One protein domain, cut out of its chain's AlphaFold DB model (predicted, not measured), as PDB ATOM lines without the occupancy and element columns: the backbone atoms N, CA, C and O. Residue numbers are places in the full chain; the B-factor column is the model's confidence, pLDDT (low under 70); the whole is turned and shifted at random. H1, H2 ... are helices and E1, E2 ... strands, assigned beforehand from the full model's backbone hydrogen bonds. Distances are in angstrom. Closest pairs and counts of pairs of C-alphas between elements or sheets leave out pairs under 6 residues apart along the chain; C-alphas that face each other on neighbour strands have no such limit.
ATOM      1  N   ILE A   8      -3.736  33.680  21.385       78.88
ATOM      2  CA  ILE A   8      -3.493  34.891  20.596       78.88
ATOM      3  C   ILE A   8      -2.037  35.337  20.763       78.88
ATOM      4  O   ILE A   8      -1.429  35.123  21.816       78.88
ATOM      5  N   LEU A   9      -1.494  35.973  19.727       83.25
ATOM      6  CA  LEU A   9      -0.219  36.687  19.774       83.25
ATOM      7  C   LEU A   9      -0.489  38.159  20.082       83.25
ATOM      8  O   LEU A   9      -1.358  38.777  19.472       83.25
ATOM      9  N   MET A  10       0.255  38.708  21.036       82.44
ATOM     10  CA  MET A  10       0.189  40.110  21.423       82.44
ATOM     11  C   MET A  10       1.582  40.721  21.372       82.44
ATOM     12  O   MET A  10       2.513  40.206  21.995       82.44
ATOM     13  N   ALA A  11       1.699  41.846  20.677       86.19
ATOM     14  CA  ALA A  11       2.904  42.654  20.631       86.19
ATOM     15  C   ALA A  11       2.591  44.075  21.107       86.19
ATOM     16  O   ALA A  11       1.545  44.633  20.774       86.19
ATOM     17  N   ALA A  12       3.497  44.648  21.892       83.44
ATOM     18  CA  ALA A  12       3.425  46.020  22.366       83.44
ATOM     19  C   ALA A  12       4.601  46.814  21.812       83.44
ATOM     20  O   ALA A  12       5.746  46.359  21.859       83.44
ATOM     21  N   PHE A  13       4.300  48.011  21.322       84.44
ATOM     22  CA  PHE A  13       5.257  48.942  20.745       84.44
ATOM     23  C   PHE A  13       5.227  50.238  21.546       84.44
ATOM     24  O   PHE A  13       4.173  50.657  22.029       84.44
ATOM     25  N   GLU A  14       6.387  50.863  21.699       81.44
ATOM     26  CA  GLU A  14       6.521  52.148  22.374       81.44
ATOM     27  C   GLU A  14       6.685  53.261  21.334       81.44
ATOM     28  O   GLU A  14       7.602  53.229  20.509       81.44
ATOM     29  N   GLY A  15       5.774  54.238  21.353       78.81
ATOM     30  CA  GLY A  15       5.778  55.356  20.410       78.81
ATOM     31  C   GLY A  15       5.737  54.891  18.951       78.81
ATOM     32  O   GLY A  15       4.822  54.180  18.541       78.81
ATOM     33  N   THR A  16       6.729  55.312  18.167       78.50
ATOM     34  CA  THR A  16       6.882  54.977  16.742       78.50
ATOM     35  C   THR A  16       7.895  53.854  16.490       78.50
ATOM     36  O   THR A  16       8.290  53.634  15.345       78.50
ATOM     37  N   SER A  17       8.336  53.147  17.540       78.50
ATOM     38  CA  SER A  17       9.268  52.026  17.400       78.50
ATOM     39  C   SER A  17       8.671  50.924  16.526       78.50
ATOM     40  O   SER A  17       7.549  50.475  16.755       78.50
ATOM     41  N   SER A  18       9.452  50.437  15.562       80.31
ATOM     42  CA  SER A  18       9.136  49.237  14.778       80.31
ATOM     43  C   SER A  18       9.530  47.939  15.488       80.31
ATOM     44  O   SER A  18       9.209  46.852  15.008       80.31
ATOM     45  N   ILE A  19      10.221  48.038  16.628       83.69
ATOM     46  CA  ILE A  19      10.652  46.902  17.442       83.69
ATOM     47  C   ILE A  19       9.698  46.775  18.635       83.69
ATOM     48  O   ILE A  19       9.536  47.754  19.379       83.69
ATOM     49  N   PRO A  20       9.076  45.600  18.845       83.81
ATOM     50  CA  PRO A  20       8.196  45.391  19.981       83.81
ATOM     51  C   PRO A  20       8.999  45.384  21.287       83.81
ATOM     52  O   PRO A  20       9.990  44.669  21.426       83.81
ATOM     53  N   CYS A  21       8.550  46.150  22.282       84.06
ATOM     54  CA  CYS A  21       9.119  46.125  23.634       84.06
ATOM     55  C   CYS A  21       8.607  44.929  24.457       84.06
ATOM     56  O   CYS A  21       9.163  44.581  25.502       84.06
ATOM     57  N   SER A  22       7.533  44.285  23.993       86.19
ATOM     58  CA  SER A  22       7.037  43.015  24.514       86.19
ATOM     59  C   SER A  22       6.328  42.249  23.408       86.19
ATOM     60  O   SER A  22       5.458  42.797  22.745       86.19
ATOM     61  N   GLU A  23       6.597  40.952  23.317       88.38
ATOM     62  CA  GLU A  23       5.868  40.018  22.458       88.38
ATOM     63  C   GLU A  23       5.536  38.764  23.270       88.38
ATOM     64  O   GLU A  23       6.386  38.250  23.999       88.38
ATOM     65  N   VAL A  24       4.281  38.315  23.231       86.62
ATOM     66  CA  VAL A  24       3.833  37.112  23.942       86.62
ATOM     67  C   VAL A  24       2.771  36.364  23.155       86.62
ATOM     68  O   VAL A  24       1.948  36.962  22.468       86.62
ATOM     69  N   GLN A  25       2.721  35.053  23.358       86.38
ATOM     70  CA  GLN A  25       1.572  34.231  23.010       86.38
ATOM     71  C   GLN A  25       0.846  33.840  24.301       86.38
ATOM     72  O   GLN A  25       1.452  33.283  25.217       86.38
ATOM     73  N   ILE A  26      -0.442  34.156  24.404       84.62
ATOM     74  CA  ILE A  26      -1.258  33.893  25.599       84.62
ATOM     75  C   ILE A  26      -2.567  33.221  25.218       84.62
ATOM     76  O   ILE A  26      -2.997  33.308  24.073       84.62
ATOM     77  N   ARG A  27      -3.237  32.582  26.185       83.19
ATOM     78  CA  ARG A  27      -4.605  32.108  25.956       83.19
ATOM     79  C   ARG A  27      -5.562  33.280  25.735       83.19
ATOM     80  O   ARG A  27      -5.437  34.294  26.421       83.19
ATOM     81  N   ASN A  28      -6.536  33.116  24.840       78.75
ATOM     82  CA  ASN A  28      -7.557  34.127  24.553       78.75
ATOM     83  C   ASN A  28      -8.633  34.174  25.653       78.75
ATOM     84  O   ASN A  28      -9.785  33.798  25.448       78.75
ATOM     85  N   THR A  29      -8.242  34.574  26.861       78.56
ATOM     86  CA  THR A  29      -9.150  34.701  28.006       78.56
ATOM     87  C   THR A  29      -9.026  36.076  28.646       78.56
ATOM     88  O   THR A  29      -7.927  36.628  28.747       78.56
ATOM     89  N   HIS A  30     -10.147  36.595  29.157       77.88
ATOM     90  CA  HIS A  30     -10.229  37.916  29.792       77.88
ATOM     91  C   HIS A  30      -9.163  38.108  30.879       77.88
ATOM     92  O   HIS A  30      -8.517  39.153  30.961       77.88
ATOM     93  N   THR A  31      -8.910  37.075  31.689       83.75
ATOM     94  CA  THR A  31      -7.898  37.106  32.752       83.75
ATOM     95  C   THR A  31      -6.481  37.299  32.211       83.75
ATOM     96  O   THR A  31      -5.719  38.092  32.766       83.75
ATOM     97  N   GLN A  32      -6.101  36.579  31.150       84.25
ATOM     98  CA  GLN A  32      -4.737  36.643  30.615       84.25
ATOM     99  C   GLN A  32      -4.498  37.945  29.857       84.25
ATOM    100  O   GLN A  32      -3.456  38.577  30.045       84.25
ATOM    101  N   VAL A  33      -5.495  38.386  29.089       82.06
ATOM    102  CA  VAL A  33      -5.502  39.696  28.433       82.06
ATOM    103  C   VAL A  33      -5.356  40.802  29.480       82.06
ATOM    104  O   VAL A  33      -4.400  41.572  29.437       82.06
ATOM    105  N   THR A  34      -6.214  40.832  30.500       83.25
ATOM    106  CA  THR A  34      -6.162  41.857  31.559       83.25
ATOM    107  C   THR A  34      -4.806  41.888  32.269       83.25
ATOM    108  O   THR A  34      -4.248  42.963  32.506       83.25
ATOM    109  N   ARG A  35      -4.232  40.718  32.577       86.56
ATOM    110  CA  ARG A  35      -2.903  40.617  33.196       86.56
ATOM    111  C   ARG A  35      -1.814  41.219  32.306       86.56
ATOM    112  O   ARG A  35      -0.949  41.932  32.814       86.56
ATOM    113  N   TYR A  36      -1.859  40.951  31.003       86.06
ATOM    114  CA  TYR A  36      -0.927  41.528  30.036       86.06
ATOM    115  C   TYR A  36      -1.042  43.058  29.988       86.06
ATOM    116  O   TYR A  36      -0.037  43.755  30.134       86.06
ATOM    117  N   PHE A  37      -2.267  43.584  29.901       81.69
ATOM    118  CA  PHE A  37      -2.533  45.024  29.894       81.69
ATOM    119  C   PHE A  37      -2.070  45.729  31.174       81.69
ATOM    120  O   PHE A  37      -1.446  46.785  31.098       81.69
ATOM    121  N   ASN A  38      -2.320  45.149  32.353       83.38
ATOM    122  CA  ASN A  38      -1.830  45.695  33.625       83.38
ATOM    123  C   ASN A  38      -0.298  45.754  33.666       83.38
ATOM    124  O   ASN A  38       0.276  46.748  34.106       83.38
ATOM    125  N   ARG A  39       0.374  44.713  33.159       84.38
ATOM    126  CA  ARG A  39       1.837  44.678  33.083       84.38
ATOM    127  C   ARG A  39       2.395  45.778  32.179       84.38
ATOM    128  O   ARG A  39       3.422  46.354  32.524       84.38
ATOM    129  N   ILE A  40       1.743  46.065  31.052       81.12
ATOM    130  CA  ILE A  40       2.149  47.155  30.153       81.12
ATOM    131  C   ILE A  40       1.849  48.516  30.775       81.12
ATOM    132  O   ILE A  40       2.725  49.368  30.777       81.12
ATOM    133  N   LYS A  41       0.664  48.712  31.366       75.19
ATOM    134  CA  LYS A  41       0.280  49.984  31.997       75.19
ATOM    135  C   LYS A  41       1.222  50.387  33.138       75.19
ATOM    136  O   LYS A  41       1.521  51.561  33.307       75.19
ATOM    137  N   ASN A  42       1.734  49.411  33.890       70.81
ATOM    138  CA  ASN A  42       2.747  49.660  34.919       70.81
ATOM    139  C   ASN A  42       4.101  50.107  34.342       70.81
ATOM    140  O   ASN A  42       4.884  50.718  35.060       70.81
ATOM    141  N   LYS A  43       4.394  49.782  33.076       67.69
ATOM    142  CA  LYS A  43       5.611  50.219  32.376       67.69
ATOM    143  C   LYS A  43       5.412  51.533  31.615       67.69
ATOM    144  O   LYS A  43       6.357  52.304  31.504       67.69
ATOM    145  N   SER A  44       4.204  51.787  31.118       63.09
ATOM    146  CA  SER A  44       3.875  52.939  30.279       63.09
ATOM    147  C   SER A  44       2.470  53.439  30.619       63.09
ATOM    148  O   SER A  44       1.498  52.692  30.524       63.09
ATOM    149  N   SER A  45       2.335  54.713  30.993       64.12
ATOM    150  CA  SER A  45       1.077  55.253  31.533       64.12
ATOM    151  C   SER A  45      -0.064  55.376  30.511       64.12
ATOM    152  O   SER A  45      -1.214  55.535  30.917       64.12
ATOM    153  N   ILE A  46       0.224  55.315  29.202       68.81
ATOM    154  CA  ILE A  46      -0.743  55.605  28.131       68.81
ATOM    155  C   ILE A  46      -0.709  54.496  27.072       68.81
ATOM    156  O   ILE A  46       0.324  54.244  26.456       68.81
ATOM    157  N   ILE A  47      -1.858  53.859  26.839       68.50
ATOM    158  CA  ILE A  47      -2.080  52.929  25.726       68.50
ATOM    159  C   ILE A  47      -2.809  53.712  24.634       68.50
ATOM    160  O   ILE A  47      -3.929  54.158  24.852       68.50
ATOM    161  N   ILE A  48      -2.153  53.922  23.491       64.19
ATOM    162  CA  ILE A  48      -2.643  54.827  22.435       64.19
ATOM    163  C   ILE A  48      -3.516  54.086  21.411       64.19
ATOM    164  O   ILE A  48      -4.459  54.657  20.873       64.19
ATOM    165  N   SER A  49      -3.214  52.818  21.123       63.34
ATOM    166  CA  SER A  49      -3.977  52.013  20.165       63.34
ATOM    167  C   SER A  49      -3.812  50.514  20.425       63.34
ATOM    168  O   SER A  49      -2.824  50.082  21.018       63.34
ATOM    169  N   CYS A  50      -4.798  49.726  19.993       67.12
ATOM    170  CA  CYS A  50      -4.759  48.265  19.971       67.12
ATOM    171  C   CYS A  50      -5.234  47.799  18.592       67.12
ATOM    172  O   CYS A  50      -6.348  48.131  18.187       67.12
ATOM    173  N   CYS A  51      -4.410  47.031  17.883       63.25
ATOM    174  CA  CYS A  51      -4.749  46.457  16.583       63.25
ATOM    175  C   CYS A  51      -4.770  44.933  16.705       63.25
ATOM    176  O   CYS A  51      -3.812  44.348  17.209       63.25
ATOM    177  N   GLU A  52      -5.836  44.285  16.236       65.94
ATOM    178  CA  GLU A  52      -5.929  42.824  16.211       65.94
ATOM    179  C   GLU A  52      -5.825  42.299  14.778       65.94
ATOM    180  O   GLU A  52      -6.512  42.776  13.875       65.94
ATOM    181  N   ALA A  53      -4.985  41.283  14.577       62.72
ATOM    182  CA  ALA A  53      -4.896  40.532  13.332       62.72
ATOM    183  C   ALA A  53      -5.549  39.151  13.522       62.72
ATOM    184  O   ALA A  53      -4.888  38.188  13.906       62.72
ATOM    185  N   GLY A  54      -6.858  39.045  13.278       60.19
ATOM    186  CA  GLY A  54      -7.567  37.763  13.332       60.19
ATOM    187  C   GLY A  54      -9.099  37.871  13.342       60.19
ATOM    188  O   GLY A  54      -9.646  38.935  13.623       60.19
ATOM    189  N   PRO A  55      -9.820  36.762  13.069       55.16
ATOM    190  CA  PRO A  55     -11.286  36.701  13.149       55.16
ATOM    191  C   PRO A  55     -11.817  36.774  14.594       55.16
ATOM    192  O   PRO A  55     -13.015  36.935  14.806       55.16
ATOM    193  N   THR A  56     -10.933  36.665  15.591       56.50
ATOM    194  CA  THR A  56     -11.216  36.762  17.033       56.50
ATOM    195  C   THR A  56     -11.355  38.200  17.550       56.50
ATOM    196  O   THR A  56     -11.638  38.369  18.739       56.50
ATOM    197  N   GLY A  57     -11.263  39.190  16.642       55.78
ATOM    198  CA  GLY A  57     -11.388  40.646  16.847       55.78
ATOM    199  C   GLY A  57     -12.396  41.069  17.907       55.78
ATOM    200  O   GLY A  57     -12.188  41.970  18.718       55.78
ATOM    201  N   PHE A  58     -13.536  40.389  17.885       59.91
ATOM    202  CA  PHE A  58     -14.683  40.717  18.706       59.91
ATOM    203  C   PHE A  58     -14.478  40.396  20.193       59.91
ATOM    204  O   PHE A  58     -14.965  41.124  21.057       59.91
ATOM    205  N   THR A  59     -13.747  39.325  20.514       66.12
ATOM    206  CA  THR A  59     -13.552  38.881  21.899       66.12
ATOM    207  C   THR A  59     -12.581  39.792  22.641       66.12
ATOM    208  O   THR A  59     -12.902  40.226  23.744       66.12
ATOM    209  N   LEU A  60     -11.434  40.132  22.045       66.44
ATOM    210  CA  LEU A  60     -10.458  41.024  22.678       66.44
ATOM    211  C   LEU A  60     -11.032  42.435  22.848       66.44
ATOM    212  O   LEU A  60     -10.923  43.021  23.921       66.44
ATOM    213  N   TYR A  61     -11.703  42.948  21.813       65.19
ATOM    214  CA  TYR A  61     -12.369  44.248  21.864       65.19
ATOM    215  C   TYR A  61     -13.420  44.322  22.978       65.19
ATOM    216  O   TYR A  61     -13.416  45.272  23.759       65.19
ATOM    217  N   ARG A  62     -14.279  43.300  23.115       69.00
ATOM    218  CA  ARG A  62     -15.254  43.232  24.215       69.00
ATOM    219  C   ARG A  62     -14.590  43.223  25.586       69.00
ATOM    220  O   ARG A  62     -15.020  43.959  26.466       69.00
ATOM    221  N   GLN A  63     -13.537  42.425  25.753       68.00
ATOM    222  CA  GLN A  63     -12.795  42.359  27.015       68.00
ATOM    223  C   GLN A  63     -12.162  43.715  27.371       68.00
ATOM    224  O   GLN A  63     -12.090  44.078  28.543       68.00
ATOM    225  N   LEU A  64     -11.731  44.491  26.370       67.00
ATOM    226  CA  LEU A  64     -11.215  45.845  26.570       67.00
ATOM    227  C   LEU A  64     -12.311  46.850  26.922       67.00
ATOM    228  O   LEU A  64     -12.137  47.614  27.869       67.00
ATOM    229  N   GLN A  65     -13.446  46.819  26.222       69.75
ATOM    230  CA  GLN A  65     -14.589  47.678  26.541       69.75
ATOM    231  C   GLN A  65     -15.134  47.424  27.949       69.75
ATOM    232  O   GLN A  65     -15.395  48.376  28.678       69.75
ATOM    233  N   GLU A  66     -15.271  46.159  28.354       70.81
ATOM    234  CA  GLU A  66     -15.712  45.781  29.705       70.81
ATOM    235  C   GLU A  66     -14.754  46.324  30.779       70.81
ATOM    236  O   GLU A  66     -15.192  46.759  31.843       70.81
ATOM    237  N   ARG A  67     -13.448  46.387  30.486       64.56
ATOM    238  CA  ARG A  67     -12.452  46.980  31.386       64.56
ATOM    239  C   ARG A  67     -12.518  48.509  31.443       64.56
ATOM    240  O   ARG A  67     -12.301  49.062  32.514       64.56
ATOM    241  N   GLU A  68     -12.790  49.199  30.334       62.22
ATOM    242  CA  GLU A  68     -12.932  50.667  30.328       62.22
ATOM    243  C   GLU A  68     -14.253  51.144  30.947       62.22
ATOM    244  O   GLU A  68     -14.312  52.238  31.504       62.22
ATOM    245  N   GLN A  69     -15.298  50.314  30.902       55.50
ATOM    246  CA  GLN A  69     -16.602  50.596  31.510       55.50
ATOM    247  C   GLN A  69     -16.697  50.196  32.984       55.50
ATOM    248  O   GLN A  69     -17.675  50.553  33.637       55.50
ATOM    249  N   SER A  70     -15.707  49.480  33.524       44.84
ATOM    250  CA  SER A  70     -15.630  49.199  34.955       44.84
ATOM    251  C   SER A  70     -14.856  50.331  35.640       44.84
ATOM    252  O   SER A  70     -13.619  50.306  35.627       44.84
TER     253      SER A  70
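AT A GLANCE: This is residues 8 to 70 of the 73 residues of an uncharacterized protein of Oceanispirochaeta sp. M1 (UniProt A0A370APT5). A two-stranded hairpin, E1 and E2, has one helix, H1, over one of its faces, running nearly the same way as E1; a second helix, H2, stands steeply to H1 at the end where H1 begins. From the other end of H1, residues 42 to 56 lead back to H2 as a long stretch with no named element. The printed part has 63 residues with two named strands and two named helices, in the order E1, E2, H1, H2; the sheet, order E1 - E2, is antiparallel, and the class is mixed, helices and strands. The whole is compact, with a radius of gyration of the C-alphas of 11.5 A, and rounded, with spans of 27 by 25 by 16 A.

IN THESE COORDINATES: Strand E1 is residues 8 to 12, 13.2 A from first to last C-alpha, and begins at C-alpha 8 at (-3.493, 34.891, 20.596). Strand E2 is residues 22 to 27, 16.0 A long. Helix H1 is residues 30 to 41, 16.2 A long, with C-alpha 30 at (-10.229, 37.916, 29.792). Helix H2, the longest helix by residues, is residues 57 to 69, 18.5 A long, and ends at C-alpha 69 at (-16.602, 50.596, 31.510).

HOW THE PARTS SIT: E1 and E2 form a hairpin, antiparallel with 157 degrees between their directions. The C-alphas of Leu 9 and Gln 25 face each other at 4.4 A. N 10 and O 24 are within hydrogen-bond range at 2.8 A, and so are N 24 and O 10 at 2.9 A. The closest C-alphas of E2 and H1 are those of Ile 26 and Gln 32, 6.7 A apart. The closest of E1 and H1 are those of Ala 12 and Ile 40, 8.0 A apart. H1, with residues 30 to 33 alone, touches H2, with residues 60 to 63 alone; their closest C-alphas are those of His 30 and Gln 63, 5.8 A apart. The lines of H1 and H2 stand at a steep tilt of 65 degrees, and they run the same way. H2 is apart from E1 and from E2. In H1 and H2 every O i to N i+4 pair is within hydrogen-bond range.

THE WHOLE: The two C-alphas farthest apart are those of Ser 18 and Ser 70, at 31.9 A. The printed part, residues 8 to 70 of a chain of 73, has no cut. The link from E1 to E2 is short, with 9 residues; that from E2 to H1 is tight, with 2; that from H1 to H2 is long, with 15. The mean pLDDT of the printed part is 73.9, and 27 residues, 43 to 65 and 67 to 70, are under 70; the mean of H2 is 65.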